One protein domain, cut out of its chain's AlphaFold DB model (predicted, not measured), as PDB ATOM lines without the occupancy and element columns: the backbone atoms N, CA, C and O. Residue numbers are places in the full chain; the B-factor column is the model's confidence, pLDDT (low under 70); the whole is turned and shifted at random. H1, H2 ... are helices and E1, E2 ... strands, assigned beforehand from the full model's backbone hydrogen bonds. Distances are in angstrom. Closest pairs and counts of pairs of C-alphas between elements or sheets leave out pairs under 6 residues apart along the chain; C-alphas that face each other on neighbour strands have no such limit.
ATOM      1  N   LEU A   3      29.720 -14.554 -49.262       92.25
ATOM      2  CA  LEU A   3      30.994 -15.168 -48.878       92.25
ATOM      3  C   LEU A   3      30.741 -16.410 -48.035       92.25
ATOM      4  O   LEU A   3      29.807 -16.407 -47.236       92.25
ATOM      5  N   GLU A   4      31.566 -17.443 -48.154       92.88
ATOM      6  CA  GLU A   4      31.477 -18.589 -47.248       92.88
ATOM      7  C   GLU A   4      31.782 -18.156 -45.804       92.88
ATOM      8  O   GLU A   4      32.672 -17.336 -45.535       92.88
ATOM      9  N   LEU A   5      31.009 -18.675 -44.851       94.00
ATOM     10  CA  LEU A   5      31.198 -18.360 -43.447       94.00
ATOM     11  C   LEU A   5      32.483 -19.010 -42.927       94.00
ATOM     12  O   LEU A   5      32.549 -20.212 -42.701       94.00
ATOM     13  N   THR A   6      33.468 -18.175 -42.614       94.06
ATOM     14  CA  THR A   6      34.719 -18.593 -41.968       94.06
ATOM     15  C   THR A   6      34.867 -17.955 -40.584       94.06
ATOM     16  O   THR A   6      34.255 -16.911 -40.312       94.06
ATOM     17  N   PRO A   7      35.726 -18.491 -39.691       94.31
ATOM     18  CA  PRO A   7      35.975 -17.873 -38.389       94.31
ATOM     19  C   PRO A   7      36.551 -16.461 -38.534       94.31
ATOM     20  O   PRO A   7      36.251 -15.574 -37.734       94.31
ATOM     21  N   LYS A   8      37.342 -16.235 -39.591       94.25
ATOM     22  CA  LYS A   8      37.923 -14.935 -39.921       94.25
ATOM     23  C   LYS A   8      36.847 -13.912 -40.276       94.25
ATOM     24  O   LYS A   8      36.813 -12.839 -39.673       94.25
ATOM     25  N   LEU A   9      35.940 -14.264 -41.190       95.06
ATOM     26  CA  LEU A   9      34.817 -13.405 -41.554       95.06
ATOM     27  C   LEU A   9      33.930 -13.114 -40.335       95.06
ATOM     28  O   LEU A   9      33.570 -11.965 -40.086       95.06
ATOM     29  N   LEU A  10      33.637 -14.127 -39.518       95.56
ATOM     30  CA  LEU A  10      32.832 -13.951 -38.312       95.56
ATOM     31  C   LEU A  10      33.480 -12.987 -37.304       95.56
ATOM     32  O   LEU A  10      32.795 -12.140 -36.725       95.56
ATOM     33  N   ASN A  11      34.793 -13.096 -37.092       95.69
ATOM     34  CA  ASN A  11      35.531 -12.199 -36.203       95.69
ATOM     35  C   ASN A  11      35.560 -10.765 -36.740       95.69
ATOM     36  O   ASN A  11      35.348  -9.830 -35.969       95.69
ATOM     37  N   PHE A  12      35.740 -10.594 -38.052       96.56
ATOM     38  CA  PHE A  12      35.618  -9.290 -38.702       96.56
ATOM     39  C   PHE A  12      34.235  -8.669 -38.452       96.56
ATOM     40  O   PHE A  12      34.142  -7.527 -38.005       96.56
ATOM     41  N   LEU A  13      33.155  -9.431 -38.644       96.88
ATOM     42  CA  LEU A  13      31.791  -8.945 -38.412       96.88
ATOM     43  C   LEU A  13      31.562  -8.552 -36.945       96.88
ATOM     44  O   LEU A  13      31.002  -7.491 -36.662       96.88
ATOM     45  N   LYS A  14      32.048  -9.353 -35.990       96.06
ATOM     46  CA  LYS A  14      31.992  -9.005 -34.559       96.06
ATOM     47  C   LYS A  14      32.738  -7.698 -34.266       96.06
ATOM     48  O   LYS A  14      32.211  -6.861 -33.533       96.06
ATOM     49  N   ALA A  15      33.919  -7.501 -34.856       96.44
ATOM     50  CA  ALA A  15      34.716  -6.283 -34.693       96.44
ATOM     51  C   ALA A  15      34.033  -5.042 -35.294       96.44
ATOM     52  O   ALA A  15      34.109  -3.962 -34.717       96.44
ATOM     53  N   GLN A  16      33.292  -5.202 -36.394       95.81
ATOM     54  CA  GLN A  16      32.470  -4.147 -37.008       95.81
ATOM     55  C   GLN A  16      31.159  -3.856 -36.244       95.81
ATOM     56  O   GLN A  16      30.356  -3.010 -36.652       95.81
ATOM     57  N   GLY A  17      30.923  -4.547 -35.125       96.44
ATOM     58  CA  GLY A  17      29.774  -4.329 -34.250       96.44
ATOM     59  C   GLY A  17      28.511  -5.087 -34.653       96.44
ATOM     60  O   GLY A  17      27.449  -4.817 -34.093       96.44
ATOM     61  N   PHE A  18      28.588  -6.040 -35.587       96.62
ATOM     62  CA  PHE A  18      27.470  -6.945 -35.852       96.62
ATOM     63  C   PHE A  18      27.251  -7.866 -34.646       96.62
ATOM     64  O   PHE A  18      28.206  -8.359 -34.041       96.62
ATOM     65  N   ARG A  19      25.986  -8.075 -34.266       96.44
ATOM     66  CA  ARG A  19      25.602  -8.823 -33.053       96.44
ATOM     67  C   ARG A  19      24.644  -9.974 -33.331       96.44
ATOM     68  O   ARG A  19      24.573 -10.901 -32.524       96.44
ATOM     69  N   TYR A  20      23.957  -9.945 -34.466       96.06
ATOM     70  CA  TYR A  20      22.987 -10.955 -34.861       96.06
ATOM     71  C   TYR A  20      23.156 -11.306 -36.338       96.06
ATOM     72  O   TYR A  20      23.771 -10.553 -37.091       96.06
ATOM     73  N   CYS A  21      22.598 -12.440 -36.746       95.06
ATOM     74  CA  CYS A  21      22.447 -12.816 -38.145       95.06
ATOM     75  C   CYS A  21      21.002 -13.242 -38.376       95.06
ATOM     76  O   CYS A  21      20.509 -14.109 -37.659       95.06
ATOM     77  N   LEU A  22      20.339 -12.670 -39.377       94.88
ATOM     78  CA  LEU A  22      19.145 -13.287 -39.950       94.88
ATOM     79  C   LEU A  22      19.574 -14.553 -40.688       94.88
ATOM     80  O   LEU A  22      20.642 -14.552 -41.295       94.88
ATOM     81  N   SER A  23      18.767 -15.604 -40.635       93.31
ATOM     82  CA  SER A  23      19.078 -16.881 -41.268       93.31
ATOM     83  C   SER A  23      17.936 -17.340 -42.157       93.31
ATOM     84  O   SER A  23      16.769 -17.214 -41.787       93.31
ATOM     85  N   LYS A  24      18.303 -17.818 -43.341       92.25
ATOM     86  CA  LYS A  24      17.427 -18.454 -44.314       92.25
ATOM     87  C   LYS A  24      18.014 -19.811 -44.666       92.25
ATOM     88  O   LYS A  24      19.204 -19.885 -44.972       92.25
ATOM     89  N   THR A  25      17.203 -20.857 -44.669       90.38
ATOM     90  CA  THR A  25      17.614 -22.196 -45.096       90.38
ATOM     91  C   THR A  25      16.941 -22.547 -46.416       90.38
ATOM     92  O   THR A  25      15.742 -22.361 -46.595       90.38
ATOM     93  N   THR A  26      17.720 -23.043 -47.372       88.12
ATOM     94  CA  THR A  26      17.225 -23.490 -48.677       88.12
ATOM     95  C   THR A  26      17.727 -24.896 -48.968       88.12
ATOM     96  O   THR A  26      18.910 -25.175 -48.774       88.12
ATOM     97  N   PHE A  27      16.836 -25.747 -49.473       83.31
ATOM     98  CA  PHE A  27      17.134 -27.113 -49.897       83.31
ATOM     99  C   PHE A  27      17.215 -27.151 -51.428       83.31
ATOM    100  O   PHE A  27      16.263 -26.745 -52.099       83.31
ATOM    101  N   SER A  28      18.337 -27.595 -51.993       69.69
ATOM    102  CA  SER A  28      18.443 -27.880 -53.427       69.69
ATOM    103  C   SER A  28      18.034 -29.330 -53.683       69.69
ATOM    104  O   SER A  28      18.736 -30.249 -53.280       69.69
ATOM    105  N   GLY A  29      16.886 -29.541 -54.325       58.81
ATOM    106  CA  GLY A  29      16.299 -30.869 -54.551       58.81
ATOM    107  C   GLY A  29      16.886 -31.666 -55.723       58.81
ATOM    108  O   GLY A  29      16.116 -32.261 -56.468       58.81
ATOM    109  N   SER A  30      18.203 -31.662 -55.934       57.88
ATOM    110  CA  SER A  30      18.861 -32.499 -56.955       57.88
ATOM    111  C   SER A  30      19.992 -33.301 -56.323       57.88
ATOM    112  O   SER A  30      20.834 -32.652 -55.715       57.88
ATOM    113  N   ASP A  31      19.967 -34.633 -56.502       54.59
ATOM    114  CA  ASP A  31      20.881 -35.773 -56.212       54.59
ATOM    115  C   ASP A  31      22.047 -35.666 -55.197       54.59
ATOM    116  O   ASP A  31      22.453 -36.677 -54.631       54.59
ATOM    117  N   GLU A  32      22.543 -34.476 -54.885       56.00
ATOM    118  CA  GLU A  32      23.409 -34.151 -53.758       56.00
ATOM    119  C   GLU A  32      22.670 -33.129 -52.874       56.00
ATOM    120  O   GLU A  32      22.749 -31.919 -53.100       56.00
ATOM    121  N   GLU A  33      21.897 -33.605 -51.890       57.56
ATOM    122  CA  GLU A  33      21.132 -32.780 -50.938       57.56
ATOM    123  C   GLU A  33      22.057 -31.905 -50.064       57.56
ATOM    124  O   GLU A  33      22.274 -32.171 -48.885       57.56
ATOM    125  N   GLN A  34      22.615 -30.832 -50.620       70.06
ATOM    126  CA  GLN A  34      23.358 -29.846 -49.846       70.06
ATOM    127  C   GLN A  34      22.381 -28.846 -49.231       70.06
ATOM    128  O   GLN A  34      21.696 -28.081 -49.918       70.06
ATOM    129  N   VAL A  35      22.322 -28.828 -47.900       84.06
ATOM    130  CA  VAL A  35      21.553 -27.817 -47.176       84.06
ATOM    131  C   VAL A  35      22.334 -26.509 -47.228       84.06
ATOM    132  O   VAL A  35      23.456 -26.416 -46.730       84.06
ATOM    133  N   LYS A  36      21.737 -25.467 -47.808       89.62
ATOM    134  CA  LYS A  36      22.350 -24.139 -47.847       89.62
ATOM    135  C   LYS A  36      21.731 -23.237 -46.788       89.62
ATOM    136  O   LYS A  36      20.513 -23.066 -46.741       89.62
ATOM    137  N   ILE A  37      22.577 -22.614 -45.973       91.38
ATOM    138  CA  ILE A  37      22.172 -21.595 -45.000       91.38
ATOM    139  C   ILE A  37      22.725 -20.244 -45.444       91.38
ATOM    140  O   ILE A  37      23.931 -20.063 -45.572       91.38
ATOM    141  N   GLU A  38      21.848 -19.267 -45.639       93.50
ATOM    142  CA  GLU A  38      22.212 -17.879 -45.903       93.50
ATOM    143  C   GLU A  38      22.071 -17.053 -44.620       93.50
ATOM    144  O   GLU A  38      21.015 -17.021 -43.989       93.50
ATOM    145  N   LEU A  39      23.144 -16.366 -44.233       94.94
ATOM    146  CA  LEU A  39      23.205 -15.486 -43.075       94.94
ATOM    147  C   LEU A  39      23.304 -14.028 -43.521       94.94
ATOM    148  O   LEU A  39      24.177 -13.673 -44.309       94.94
ATOM    149  N   LYS A  40      22.466 -13.152 -42.967       95.31
ATOM    150  CA  LYS A  40      22.580 -11.698 -43.147       95.31
ATOM    151  C   LYS A  40      22.912 -11.031 -41.811       95.31
ATOM    152  O   LYS A  40      22.036 -10.976 -40.942       95.31
ATOM    153  N   PRO A  41      24.144 -10.530 -41.616       95.81
ATOM    154  CA  PRO A  41      24.548  -9.892 -40.369       95.81
ATOM    155  C   PRO A  41      23.748  -8.616 -40.086       95.81
ATOM    156  O   PRO A  41      23.506  -7.804 -40.978       95.81
ATOM    157  N   THR A  42      23.376  -8.405 -38.824       94.25
ATOM    158  CA  THR A  42      22.718  -7.184 -38.347       94.25
ATOM    159  C   THR A  42      23.355  -6.700 -37.042       94.25
ATOM    160  O   THR A  42      23.784  -7.478 -36.182       94.25
ATOM    161  N   LYS A  43      23.453  -5.376 -36.881       94.81
ATOM    162  CA  LYS A  43      23.957  -4.756 -35.641       94.81
ATOM    163  C   LYS A  43      22.915  -4.787 -34.521       94.81
ATOM    164  O   LYS A  43      23.262  -4.912 -33.352       94.81
ATOM    165  N   TYR A  44      21.640  -4.743 -34.895       91.88
ATOM    166  CA  TYR A  44      20.507  -4.704 -33.976       91.88
ATOM    167  C   TYR A  44      19.757  -6.029 -33.960       91.88
ATOM    168  O   TYR A  44      19.733  -6.743 -34.968       91.88
ATOM    169  N   LYS A  45      19.136  -6.333 -32.817       89.62
ATOM    170  CA  LYS A  45      18.305  -7.524 -32.647       89.62
ATOM    171  C   LYS A  45      17.101  -7.448 -33.596       89.62
ATOM    172  O   LYS A  45      16.334  -6.490 -33.495       89.62
ATOM    173  N   PRO A  46      16.912  -8.430 -34.490       86.31
ATOM    174  CA  PRO A  46      15.739  -8.478 -35.353       86.31
ATOM    175  C   PRO A  46      14.436  -8.611 -34.560       86.31
ATOM    176  O   PRO A  46      14.382  -9.302 -33.541       86.31
ATOM    177  N   ASN A  47      13.369  -7.983 -35.054       83.12
ATOM    178  CA  ASN A  47      12.027  -8.223 -34.541       83.12
ATOM    179  C   ASN A  47      11.494  -9.535 -35.129       83.12
ATOM    180  O   ASN A  47      11.290  -9.639 -36.336       83.12
ATOM    181  N   THR A  48      11.230 -10.517 -34.272       74.38
ATOM    182  CA  THR A  48      10.745 -11.844 -34.676       74.38
ATOM    183  C   THR A  48       9.366 -11.819 -35.331       74.38
ATOM    184  O   THR A  48       9.058 -12.721 -36.097       74.38
ATOM    185  N   ARG A  49       8.541 -10.794 -35.069       74.00
ATOM    186  CA  ARG A  49       7.210 -10.652 -35.686       74.00
ATOM    187  C   ARG A  49       7.261 -10.116 -37.119       74.00
ATOM    188  O   ARG A  49       6.272 -10.225 -37.836       74.00
ATOM    189  N   CYS A  50       8.382  -9.519 -37.522       69.38
ATOM    190  CA  CYS A  50       8.555  -8.872 -38.824       69.38
ATOM    191  C   CYS A  50       9.959  -9.149 -39.366       69.38
ATOM    192  O   CYS A  50      10.734  -8.222 -39.618       69.38
ATOM    193  N   LEU A  51      10.313 -10.427 -39.508       75.44
ATOM    194  CA  LEU A  51      11.524 -10.766 -40.246       75.44
ATOM    195  C   LEU A  51      11.333 -10.364 -41.719       75.44
ATOM    196  O   LEU A  51      10.239 -10.538 -42.261       75.44
ATOM    197  N   PRO A  52      12.360  -9.803 -42.384       75.00
ATOM    198  CA  PRO A  52      12.289  -9.540 -43.816       75.00
ATOM    199  C   PRO A  52      11.975 -10.851 -44.543       75.00
ATOM    200  O   PRO A  52      12.591 -11.868 -44.235       75.00
ATOM    201  N   GLY A  53      11.026 -10.811 -45.480       67.06
ATOM    202  CA  GLY A  53      10.128 -11.925 -45.836       67.06
ATOM    203  C   GLY A  53      10.715 -13.258 -46.312       67.06
ATOM    204  O   GLY A  53       9.945 -14.168 -46.582       67.06
ATOM    205  N   ASN A  54      12.036 -13.403 -46.387       78.69
ATOM    206  CA  ASN A  54      12.697 -14.643 -46.784       78.69
ATOM    207  C   ASN A  54      13.588 -15.233 -45.679       78.69
ATOM    208  O   ASN A  54      14.348 -16.143 -45.977       78.69
ATOM    209  N   PHE A  55      13.582 -14.686 -44.459       85.44
ATOM    210  CA  PHE A  55      14.386 -15.200 -43.347       85.44
ATOM    211  C   PHE A  55      13.511 -15.957 -42.351       85.44
ATOM    212  O   PHE A  55      12.522 -15.421 -41.856       85.44
ATOM    213  N   ASP A  56      13.929 -17.177 -42.028       85.06
ATOM    214  CA  ASP A  56      13.188 -18.119 -41.188       85.06
ATOM    215  C   ASP A  56      13.409 -17.836 -39.698       85.06
ATOM    216  O   ASP A  56      12.527 -18.031 -38.862       85.06
ATOM    217  N   THR A  57      14.609 -17.373 -39.342       90.44
ATOM    218  CA  THR A  57      14.996 -17.131 -37.948       90.44
ATOM    219  C   THR A  57      16.121 -16.100 -37.833       90.44
ATOM    220  O   THR A  57      16.569 -15.504 -38.816       90.44
ATOM    221  N   HIS A  58      16.587 -15.860 -36.609       93.12
ATOM    222  CA  HIS A  58      17.803 -15.106 -36.346       93.12
ATOM    223  C   HIS A  58      18.625 -15.750 -35.229       93.12
ATOM    224  O   HIS A  58      18.084 -16.313 -34.280       93.12
ATOM    225  N   PHE A  59      19.941 -15.586 -35.312       93.62
ATOM    226  CA  PHE A  59      20.891 -16.066 -34.318       93.62
ATOM    227  C   PHE A  59      21.675 -14.915 -33.705       93.62
ATOM    228  O   PHE A  59      21.932 -13.899 -34.355       93.62
ATOM    229  N   ALA A  60      22.111 -15.083 -32.460       93.94
ATOM    230  CA  ALA A  60      23.145 -14.221 -31.903       93.94
ATOM    231  C   ALA A  60      24.489 -14.599 -32.539       93.94
ATOM    232  O   ALA A  60      24.891 -15.758 -32.491       93.94
ATOM    233  N   ILE A  61      25.234 -13.631 -33.081       93.88
ATOM    234  CA  ILE A  61      26.476 -13.895 -33.837       93.88
ATOM    235  C   ILE A  61      27.548 -14.625 -33.003       93.88
ATOM    236  O   ILE A  61      28.420 -15.317 -33.529       93.88
ATOM    237  N   GLY A  62      27.494 -14.468 -31.676       91.25
ATOM    238  CA  GLY A  62      28.392 -15.112 -30.718       91.25
ATOM    239  C   GLY A  62      28.026 -16.552 -30.346       91.25
ATOM    240  O   GLY A  62      28.755 -17.145 -29.559       91.25
ATOM    241  N   ARG A  63      26.919 -17.098 -30.864       92.12
ATOM    242  CA  ARG A  63      26.427 -18.444 -30.542       92.12
ATOM    243  C   ARG A  63      26.476 -19.353 -31.767       92.12
ATOM    244  O   ARG A  63      27.560 -19.791 -32.141       92.12
ATOM    245  N   GLU A  64      25.344 -19.606 -32.411       90.25
ATOM    246  CA  GLU A  64      25.202 -20.583 -33.492       90.25
ATOM    247  C   GLU A  64      26.147 -20.275 -34.671       90.25
ATOM    248  O   GLU A  64      26.897 -21.171 -35.062       90.25
ATOM    249  N   PRO A  65      26.288 -19.016 -35.144       90.56
ATOM    250  CA  PRO A  65      27.236 -18.685 -36.208       90.56
ATOM    251  C   PRO A  65      28.701 -18.951 -35.836       90.56
ATOM    252  O   PRO A  65      29.524 -19.187 -36.712       90.56
ATOM    253  N   THR A  66      29.052 -18.951 -34.542       90.56
ATOM    254  CA  THR A  66      30.412 -19.302 -34.089       90.56
ATOM    255  C   THR A  66      30.699 -20.794 -34.235       90.56
ATOM    256  O   THR A  66      31.845 -21.168 -34.474       90.56
ATOM    257  N   GLN A  67      29.676 -21.638 -34.120       90.06
ATOM    258  CA  GLN A  67      29.799 -23.072 -34.374       90.06
ATOM    259  C   GLN A  67      29.823 -23.337 -35.882       90.06
ATOM    260  O   GLN A  67      30.744 -23.983 -36.365       90.06
ATOM    261  N   MET A  68      28.891 -22.729 -36.623       91.19
ATOM    262  CA  MET A  68      28.789 -22.822 -38.084       91.19
ATOM    263  C   MET A  68      30.081 -22.413 -38.802       91.19
ATOM    264  O   MET A  68      30.485 -23.054 -39.763       91.19
ATOM    265  N   ALA A  69      30.768 -21.380 -38.308       89.75
ATOM    266  CA  ALA A  69      32.012 -20.899 -38.902       89.75
ATOM    267  C   ALA A  69      33.169 -21.908 -38.842       89.75
ATOM    268  O   ALA A  69      34.165 -21.713 -39.527       89.75
ATOM    269  N   LYS A  70      33.079 -22.965 -38.024       87.56
ATOM    270  CA  LYS A  70      34.076 -24.048 -38.009       87.56
ATOM    271  C   LYS A  70      33.852 -25.079 -39.122       87.56
ATOM    272  O   LYS A  70      34.649 -26.004 -39.230       87.56
ATOM    273  N   GLY A  71      32.806 -24.899 -39.927       81.38
ATOM    274  CA  GLY A  71      32.328 -25.879 -40.891       81.38
ATOM    275  C   GLY A  71      31.335 -26.844 -40.252       81.38
ATOM    276  O   GLY A  71      31.451 -27.205 -39.079       81.38
ATOM    277  N   VAL A  72      30.344 -27.249 -41.038       81.56
ATOM    278  CA  VAL A  72      29.433 -28.348 -40.720       81.56
ATOM    279  C   VAL A  72      29.364 -29.216 -41.970       81.56
ATOM    280  O   VAL A  72      29.244 -28.680 -43.070       81.56
ATOM    281  N   ASN A  73      29.501 -30.533 -41.811       79.19
ATOM    282  CA  ASN A  73      29.454 -31.453 -42.946       79.19
ATOM    283  C   ASN A  73      28.128 -31.293 -43.698       79.19
ATOM    284  O   ASN A  73      27.090 -31.078 -43.072       79.19
ATOM    285  N   ASP A  74      28.194 -31.381 -45.026       77.88
ATOM    286  CA  ASP A  74      27.033 -31.367 -45.929       77.88
ATOM    287  C   ASP A  74      26.176 -30.084 -45.861       77.88
ATOM    288  O   ASP A  74      25.032 -30.039 -46.316       77.88
ATOM    289  N   LEU A  75      26.753 -29.005 -45.314       85.25
ATOM    290  CA  LEU A  75      26.114 -27.704 -45.150       85.25
ATOM    291  C   LEU A  75      26.976 -26.590 -45.742       85.25
ATOM    292  O   LEU A  75      28.055 -26.275 -45.238       85.25
ATOM    293  N   LEU A  76      26.448 -25.920 -46.766       88.44
ATOM    294  CA  LEU A  76      27.057 -24.714 -47.315       88.44
ATOM    295  C   LEU A  76      26.491 -23.485 -46.604       88.44
ATOM    296  O   LEU A  76      25.313 -23.148 -46.753       88.44
ATOM    297  N   ILE A  77      27.331 -22.781 -45.848       92.19
ATOM    298  CA  ILE A  77      26.902 -21.619 -45.066       92.19
ATOM    299  C   ILE A  77      27.485 -20.350 -45.678       92.19
ATOM    300  O   ILE A  77      28.688 -20.113 -45.630       92.19
ATOM    301  N   MET A  78      26.612 -19.511 -46.227       94.25
ATOM    302  CA  MET A  78      26.969 -18.284 -46.933       94.25
ATOM    303  C   MET A  78      26.542 -17.054 -46.137       94.25
ATOM    304  O   MET A  78      25.464 -17.023 -45.553       94.25
ATOM    305  N   VAL A  79      27.347 -15.998 -46.162       95.31
ATOM    306  CA  VAL A  79      27.066 -14.707 -45.535       95.31
ATOM    307  C   VAL A  79      26.837 -13.655 -46.613       95.31
ATOM    308  O   VAL A  79      27.735 -13.353 -47.397       95.31
ATOM    309  N   GLY A  80      25.644 -13.068 -46.621       94.94
ATOM    310  CA  GLY A  80      25.286 -11.956 -47.491       94.94
ATOM    311  C   GLY A  80      25.707 -10.615 -46.896       94.94
ATOM    312  O   GLY A  80      25.199 -10.203 -45.851       94.94
ATOM    313  N   LEU A  81      26.605  -9.918 -47.589       94.25
ATOM    314  CA  LEU A  81      27.126  -8.602 -47.220       94.25
ATOM    315  C   LEU A  81      26.728  -7.531 -48.241       94.25
ATOM    316  O   LEU A  81      26.679  -7.789 -49.451       94.25
ATOM    317  N   ASP A  82      26.493  -6.312 -47.756       94.19
ATOM    318  CA  ASP A  82      26.418  -5.125 -48.609       94.19
ATOM    319  C   ASP A  82      27.799  -4.752 -49.175       94.19
ATOM    320  O   ASP A  82      28.831  -5.299 -48.778       94.19
TER     321      ASP A  82
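What this domain is: This is residues 3 to 82 of the 115 residues of an uncharacterized protein of Mucilaginibacter sp. dk17 (UniProt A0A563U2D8). A strongly twisted sheet of four strands is built round a long hairpin, E1 and E2, with short E3 at one edge and E4 at the other. Two short helices meet beside it: H1 only grazes the sheet, and H2 stands at its level. The printed part has 80 residues, of which 40 are in named elements, two helices and four strands in the order H1, E1, E2, E3, H2, E4 along the chain; the sheet's order is E3 E1 E2 E4, mixed, and the class is mixed, helices and strands. The whole is compact, with a radius of gyration of the C-alphas of 12.5 A and spans of 39 by 30 by 22 A.

Where its parts are: H1, residues 7 to 15, begins at C-alpha 7 (35.975, -17.873, -38.389) and is 12.2 A long. E1, residues 20 to 27, measures 22.8 A, and E2, residues 35 to 42, 22.5 A. E3 is residues 57 to 60, H2 residues 64 to 68. E4, residues 75 to 80, is 15.9 A long and ends at C-alpha 80 (25.286, -11.956, -47.491).

How they stand to each other: The hairpin E1 and E2 is antiparallel, with N 22 and O 40 2.9 A apart. E3 is antiparallel to E1, with N 59 to O 21 at 2.8 A. E2 and E4 are parallel, with N 39 to O 78 at 2.7 A. E3, H2 and E4 form a split strand-helix-strand unit, two strands of one sheet with a helix between them along the chain and with E1 and E2 between them in the sheet; its crossover is right-handed. H1 grazes the sheet with residues 9 to 14. H2, at a height of 0.8 A over the sheet, only just touches H1, with 3 pairs of C-alphas within 8 A; the closest are those of Pro 7 and Thr 66, 7.2 A apart. In both helices every O i to N i+4 pair is within hydrogen-bond range. Residues 3 to 4 pair antiparallel with residues 78 to 79 of E4.

The domain as a whole: The C-alphas farthest apart, of Gly 17 and Asp 31, are 39.4 A apart. The printed part has no cut; the link from E2 to E3, residues 43 to 56, is long. Confidence is under 70 at residues 28 to 33, 50 and 53.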